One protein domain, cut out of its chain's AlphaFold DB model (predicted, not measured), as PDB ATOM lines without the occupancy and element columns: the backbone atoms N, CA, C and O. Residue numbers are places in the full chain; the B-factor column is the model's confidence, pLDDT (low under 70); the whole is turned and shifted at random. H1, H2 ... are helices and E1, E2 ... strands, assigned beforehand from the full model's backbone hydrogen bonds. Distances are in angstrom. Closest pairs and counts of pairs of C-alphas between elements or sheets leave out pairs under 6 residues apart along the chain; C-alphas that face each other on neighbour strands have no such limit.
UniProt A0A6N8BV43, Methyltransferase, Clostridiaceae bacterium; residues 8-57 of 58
ATOM      1  N   GLU A   8      46.478  15.257  30.480       83.56
ATOM      2  CA  GLU A   8      47.198  15.413  31.744       83.56
ATOM      3  C   GLU A   8      47.395  16.887  32.102       83.56
ATOM      4  O   GLU A   8      47.116  17.277  33.235       83.56
ATOM      5  N   GLU A   9      47.807  17.719  31.140       86.75
ATOM      6  CA  GLU A   9      47.896  19.171  31.339       86.75
ATOM      7  C   GLU A   9      46.532  19.763  31.690       86.75
ATOM      8  O   GLU A   9      46.412  20.551  32.627       86.75
ATOM      9  N   LEU A  10      45.482  19.346  30.977       85.75
ATOM     10  CA  LEU A  10      44.128  19.829  31.221       85.75
ATOM     11  C   LEU A  10      43.630  19.439  32.618       85.75
ATOM     12  O   LEU A  10      43.002  20.250  33.299       85.75
ATOM     13  N   LYS A  11      43.955  18.227  33.078       86.88
ATOM     14  CA  LYS A  11      43.664  17.786  34.444       86.88
ATOM     15  C   LYS A  11      44.409  18.637  35.473       86.88
ATOM     16  O   LYS A  11      43.782  19.122  36.410       86.88
ATOM     17  N   LEU A  12      45.703  18.881  35.260       89.38
ATOM     18  CA  LEU A  12      46.525  19.706  36.144       89.38
ATOM     19  C   LEU A  12      45.989  21.143  36.246       89.38
ATOM     20  O   LEU A  12      45.946  21.716  37.333       89.38
ATOM     21  N   TYR A  13      45.534  21.730  35.135       89.88
ATOM     22  CA  TYR A  13      44.915  23.059  35.143       89.88
ATOM     23  C   TYR A  13      43.621  23.099  35.958       89.88
ATOM     24  O   TYR A  13      43.396  24.056  36.698       89.88
ATOM     25  N   LEU A  14      42.785  22.064  35.850       88.25
ATOM     26  CA  LEU A  14      41.546  21.961  36.620       88.25
ATOM     27  C   LEU A  14      41.823  21.759  38.116       88.25
ATOM     28  O   LEU A  14      41.197  22.426  38.938       88.25
ATOM     29  N   GLU A  15      42.794  20.915  38.475       88.69
ATOM     30  CA  GLU A  15      43.222  20.722  39.869       88.69
ATOM     31  C   GLU A  15      43.749  22.036  40.469       88.69
ATOM     32  O   GLU A  15      43.277  22.475  41.519       88.69
ATOM     33  N   ASN A  16      44.644  22.732  39.759       90.25
ATOM     34  CA  ASN A  16      45.201  24.017  40.199       90.25
ATOM     35  C   ASN A  16      44.140  25.121  40.339       90.25
ATOM     36  O   ASN A  16      44.295  26.032  41.150       90.25
ATOM     37  N   ALA A  17      43.053  25.052  39.569       89.69
ATOM     38  CA  ALA A  17      41.928  25.980  39.668       89.69
ATOM     39  C   ALA A  17      40.958  25.660  40.832       89.69
ATOM     40  O   ALA A  17      39.960  26.372  41.019       89.69
ATOM     41  N   GLY A  18      41.250  24.616  41.619       90.12
ATOM     42  CA  GLY A  18      40.468  24.191  42.779       90.12
ATOM     43  C   GLY A  18      39.269  23.312  42.428       90.12
ATOM     44  O   GLY A  18      38.324  23.228  43.213       90.12
ATOM     45  N   PHE A  19      39.263  22.693  41.244       89.81
ATOM     46  CA  PHE A  19      38.264  21.685  40.922       89.81
ATOM     47  C   PHE A  19      38.659  20.325  41.499       89.81
ATOM     48  O   PHE A  19      39.826  19.954  41.578       89.81
ATOM     49  N   SER A  20      37.641  19.562  41.861       84.94
ATOM     50  CA  SER A  20      37.711  18.197  42.367       84.94
ATOM     51  C   SER A  20      36.814  17.293  41.515       84.94
ATOM     52  O   SER A  20      36.085  17.777  40.646       84.94
ATOM     53  N   GLU A  21      36.903  15.974  41.706       86.88
ATOM     54  CA  GLU A  21      36.128  14.990  40.927       86.88
ATOM     55  C   GLU A  21      36.300  15.135  39.399       86.88
ATOM     56  O   GLU A  21      35.353  15.021  38.618       86.88
ATOM     57  N   ILE A  22      37.531  15.414  38.954       86.94
ATOM     58  CA  ILE A  22      37.833  15.641  37.538       86.94
ATOM     59  C   ILE A  22      37.793  14.310  36.776       86.94
ATOM     60  O   ILE A  22      38.631  13.431  36.973       86.94
ATOM     61  N   SER A  23      36.834  14.186  35.860       85.38
ATOM     62  CA  SER A  23      36.665  13.059  34.946       85.38
ATOM     63  C   SER A  23      36.739  13.557  33.507       85.38
ATOM     64  O   SER A  23      35.816  14.217  33.027       85.38
ATOM     65  N   ILE A  24      37.796  13.172  32.796       84.31
ATOM     66  CA  ILE A  24      37.966  13.441  31.367       84.31
ATOM     67  C   ILE A  24      37.770  12.122  30.623       84.31
ATOM     68  O   ILE A  24      38.531  11.178  30.816       84.31
ATOM     69  N   LYS A  25      36.730  12.040  29.792       81.88
ATOM     70  CA  LYS A  25      36.484  10.889  28.917       81.88
ATOM     71  C   LYS A  25      36.762  11.288  27.485       81.88
ATOM     72  O   LYS A  25      36.079  12.168  26.968       81.88
ATOM     73  N   THR A  26      37.730  10.636  26.858       80.31
ATOM     74  CA  THR A  26      37.992  10.779  25.429       80.31
ATOM     75  C   THR A  26      37.218   9.723  24.645       80.31
ATOM     76  O   THR A  26      36.905   8.639  25.137       80.31
ATOM     77  N   SER A  27      36.824  10.065  23.430       77.00
ATOM     78  CA  SER A  27      36.126   9.189  22.500       77.00
ATOM     79  C   SER A  27      36.625   9.490  21.097       77.00
ATOM     80  O   SER A  27      36.861  10.651  20.747       77.00
ATOM     81  N   GLU A  28      36.802   8.442  20.301       72.88
ATOM     82  CA  GLU A  28      37.155   8.597  18.895       72.88
ATOM     83  C   GLU A  28      36.044   9.356  18.168       72.88
ATOM     84  O   GLU A  28      34.851   9.131  18.394       72.88
ATOM     85  N   VAL A  29      36.439  10.294  17.311       74.00
ATOM     86  CA  VAL A  29      35.490  10.963  16.422       74.00
ATOM     87  C   VAL A  29      35.210  10.078  15.214       74.00
ATOM     88  O   VAL A  29      36.069   9.319  14.767       74.00
ATOM     89  N   SER A  30      34.000  10.171  14.663       74.19
ATOM     90  CA  SER A  30      33.669   9.432  13.446       74.19
ATOM     91  C   SER A  30      34.560   9.865  12.278       74.19
ATOM     92  O   SER A  30      35.017  11.010  12.206       74.19
ATOM     93  N   LYS A  31      34.773   8.954  11.322       71.12
ATOM     94  CA  LYS A  31      35.556   9.232  10.106       71.12
ATOM     95  C   LYS A  31      35.001  10.422   9.317       71.12
ATOM     96  O   LYS A  31      35.767  11.277   8.899       71.12
ATOM     97  N   GLU A  32      33.677  10.533   9.210       74.25
ATOM     98  CA  GLU A  32      32.997  11.659   8.550       74.25
ATOM     99  C   GLU A  32      33.299  13.004   9.225       74.25
ATOM    100  O   GLU A  32      33.488  14.021   8.555       74.25
ATOM    101  N   TYR A  33      33.378  13.025  10.562       73.50
ATOM    102  CA  TYR A  33      33.771  14.223  11.297       73.50
ATOM    103  C   TYR A  33      35.244  14.546  11.041       73.50
ATOM    104  O   TYR A  33      35.571  15.681  10.709       73.50
ATOM    105  N   ALA A  34      36.125  13.550  11.126       71.75
ATOM    106  CA  ALA A  34      37.547  13.724  10.845       71.75
ATOM    107  C   ALA A  34      37.814  14.261   9.428       71.75
ATOM    108  O   ALA A  34      38.638  15.156   9.266       71.75
ATOM    109  N   GLU A  35      37.101  13.772   8.413       73.62
ATOM    110  CA  GLU A  35      37.235  14.222   7.021       73.62
ATOM    111  C   GLU A  35      36.777  15.670   6.830       73.62
ATOM    112  O   GLU A  35      37.431  16.436   6.120       73.62
ATOM    113  N   LYS A  36      35.713  16.084   7.533       75.31
ATOM    114  CA  LYS A  36      35.196  17.461   7.492       75.31
ATOM    115  C   LYS A  36      36.215  18.496   7.977       75.31
ATOM    116  O   LYS A  36      36.245  19.609   7.462       75.31
ATOM    117  N   TRP A  37      37.047  18.130   8.948       71.06
ATOM    118  CA  TRP A  37      38.135  18.974   9.464       71.06
ATOM    119  C   TRP A  37      39.490  18.645   8.828       71.06
ATOM    120  O   TRP A  37      40.468  19.359   9.038       71.06
ATOM    121  N   GLY A  38      39.540  17.565   8.050       66.06
ATOM    122  CA  GLY A  38      40.763  16.928   7.604       66.06
ATOM    123  C   GLY A  38      41.459  17.643   6.459       66.06
ATOM    124  O   GLY A  38      42.678  17.621   6.425       66.06
ATOM    125  N   HIS A  39      40.728  18.273   5.528       62.31
ATOM    126  CA  HIS A  39      41.301  18.949   4.346       62.31
ATOM    127  C   HIS A  39      42.510  18.181   3.727       62.31
ATOM    128  O   HIS A  39      43.557  18.767   3.466       62.31
ATOM    129  N   ASN A  40      42.376  16.859   3.509       60.72
ATOM    130  CA  ASN A  40      43.402  15.901   3.026       60.72
ATOM    131  C   ASN A  40      44.528  15.482   3.995       60.72
ATOM    132  O   ASN A  40      45.408  14.707   3.618       60.72
ATOM    133  N   LEU A  41      44.507  15.928   5.244       61.41
ATOM    134  CA  LEU A  41      45.379  15.439   6.308       61.41
ATOM    135  C   LEU A  41      44.684  14.292   7.063       61.41
ATOM    136  O   LEU A  41      43.461  14.276   7.213       61.41
ATOM    137  N   LYS A  42      45.465  13.344   7.602       60.09
ATOM    138  CA  LYS A  42      44.977  12.296   8.524       60.09
ATOM    139  C   LYS A  42      44.639  12.869   9.911       60.09
ATOM    140  O   LYS A  42      45.051  12.350  10.940       60.09
ATOM    141  N   VAL A  43      43.891  13.969   9.961       57.47
ATOM    142  CA  VAL A  43      43.568  14.685  11.207       57.47
ATOM    143  C   VAL A  43      42.673  13.842  12.124       57.47
ATOM    144  O   VAL A  43      42.643  14.066  13.327       57.47
ATOM    145  N   GLY A  44      42.017  12.806  11.588       58.25
ATOM    146  CA  GLY A  44      41.296  11.809  12.384       58.25
ATOM    147  C   GLY A  44      42.157  11.060  13.404       58.25
ATOM    148  O   GLY A  44      41.616  10.599  14.398       58.25
ATOM    149  N   GLU A  45      43.480  10.990  13.211       58.62
ATOM    150  CA  GLU A  45      44.414  10.403  14.188       58.62
ATOM    151  C   GLU A  45      44.754  11.380  15.337       58.62
ATOM    152  O   GLU A  45      45.316  10.973  16.350       58.62
ATOM    153  N   TYR A  46      44.388  12.662  15.202       58.62
ATOM    154  CA  TYR A  46      44.728  13.743  16.138       58.62
ATOM    155  C   TYR A  46      43.510  14.436  16.764       58.62
ATOM    156  O   TYR A  46      43.668  15.227  17.694       58.62
ATOM    157  N   ILE A  47      42.297  14.167  16.273       66.06
ATOM    158  CA  ILE A  47      41.057  14.723  16.820       66.06
ATOM    159  C   ILE A  47      40.368  13.652  17.653       66.06
ATOM    160  O   ILE A  47      40.006  12.587  17.162       66.06
ATOM    161  N   MET A  48      40.122  13.975  18.914       68.38
ATOM    162  CA  MET A  48      39.332  13.158  19.825       68.38
ATOM    163  C   MET A  48      38.279  14.038  20.486       68.38
ATOM    164  O   MET A  48      38.538  15.184  20.852       68.38
ATOM    165  N   SER A  49      37.063  13.512  20.607       71.81
ATOM    166  CA  SER A  49      36.016  14.164  21.382       71.81
ATOM    167  C   SER A  49      36.317  13.934  22.855       71.81
ATOM    168  O   SER A  49      36.575  12.801  23.255       71.81
ATOM    169  N   ALA A  50      36.304  14.984  23.671       77.56
ATOM    170  CA  ALA A  50      36.504  14.866  25.107       77.56
ATOM    171  C   ALA A  50      35.296  15.434  25.856       77.56
ATOM    172  O   ALA A  50      34.877  16.566  25.620       77.56
ATOM    173  N   SER A  51      34.749  14.656  26.788       80.81
ATOM    174  CA  SER A  51      33.775  15.125  27.771       80.81
ATOM    175  C   SER A  51      34.484  15.322  29.105       80.81
ATOM    176  O   SER A  51      35.004  14.365  29.684       80.81
ATOM    177  N   VAL A  52      34.516  16.566  29.579       85.00
ATOM    178  CA  VAL A  52      35.163  16.956  30.836       85.00
ATOM    179  C   VAL A  52      34.086  17.259  31.874       85.00
ATOM    180  O   VAL A  52      33.223  18.106  31.650       85.00
ATOM    181  N   LYS A  53      34.138  16.569  33.015       85.25
ATOM    182  CA  LYS A  53      33.330  16.866  34.204       85.25
ATOM    183  C   LYS A  53      34.255  17.194  35.362       85.25
ATOM    184  O   LYS A  53      35.235  16.487  35.565       85.25
ATOM    185  N   ALA A  54      33.942  18.251  36.097       86.69
ATOM    186  CA  ALA A  54      34.682  18.663  37.280       86.69
ATOM    187  C   ALA A  54      33.740  19.420  38.226       86.69
ATOM    188  O   ALA A  54      32.849  20.137  37.764       86.69
ATOM    189  N   VAL A  55      33.934  19.265  39.534       86.50
ATOM    190  CA  VAL A  55      33.120  19.896  40.579       86.50
ATOM    191  C   VAL A  55      33.986  20.869  41.363       86.50
ATOM    192  O   VAL A  55      35.029  20.497  41.899       86.50
ATOM    193  N   LYS A  56      33.551  22.124  41.455       81.44
ATOM    194  CA  LYS A  56      34.163  23.098  42.359       81.44
ATOM    195  C   LYS A  56      33.398  23.077  43.677       81.44
ATOM    196  O   LYS A  56      32.228  23.450  43.705       81.44
ATOM    197  N   VAL A  57      34.046  22.595  44.731       71.50
ATOM    198  CA  VAL A  57      33.482  22.619  46.086       71.50
ATOM    199  C   VAL A  57      33.715  24.025  46.642       71.50
ATOM    200  O   VAL A  57      34.845  24.513  46.607       71.50
TER     201      VAL A  57
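Overview. This is residues 8 to 57 of the 58 residues of the protein "Methyltransferase" of Clostridiaceae bacterium (UniProt A0A6N8BV43). A long, narrow two-stranded ribbon, E1 and E2 side by side, has a short helix at each end. H1 is folded back over the ribbon near the start of E1 and the end of E2, and H2 sits beyond the other end, where the chain turns round before it comes back as E2. The printed part has 50 residues with two named helices and two named strands, in the order H1, E1, H2, E2. The sheet has the order E1 - E2 and is antiparallel, and the class is mixed, helices and strands. The whole is only just loose, close to extended, with a radius of gyration of the C-alphas of 14.4 A, and its outline is a rod of 44 by 15 by 12 A.

Arrangement. H1, residues 8 to 16, and E1, residues 19 to 28, have 5 pairs of C-alphas within 8 A, the closest being those of Lys 11 and Ile 22, 6.9 A apart. E2, residues 48 to 56, is the antiparallel neighbour of E1, with 168 degrees between their N-to-C directions. Across this pair N 20 and O 55 are 2.8 A apart and N 49 and O 27 are 2.9 A apart, both within hydrogen-bond range. H1 and E2 have 1 pair of C-alphas within 8 A, those of Leu 14 and Ala 54, 7.6 A apart. H2, residues 31 to 38, is apart from H1. In H1 and H2 every O i to N i+4 pair is within hydrogen-bond range.

Along the chain. H1 begins at C-alpha 8 (47.198, 15.413, 31.744) and runs to Asn 16, 12.2 A from first to last C-alpha. E1 goes from Phe 19 to Glu 28, 25.6 A. H2 goes from Lys 31 to Gly 38, with C-alpha 31 at (35.556, 9.232, 10.106). E2 goes from Met 48 to Lys 56, 25.2 A, and ends at C-alpha 56 (34.163, 23.098, 42.359).

Size, cuts and confidence. The two C-alphas farthest apart in the domain are those of Asn 40 and Val 57, 44.7 A. The printed part has no cut. The links from H1 to E1 and from E1 to H2 are tight, with 2 residues each, and the link from H2 to E2 is short, with 9 residues. The mean pLDDT of the printed part is 77.3, and residues 38 to 48, of which 38 belongs to H2 and 48 to E2, are under 70.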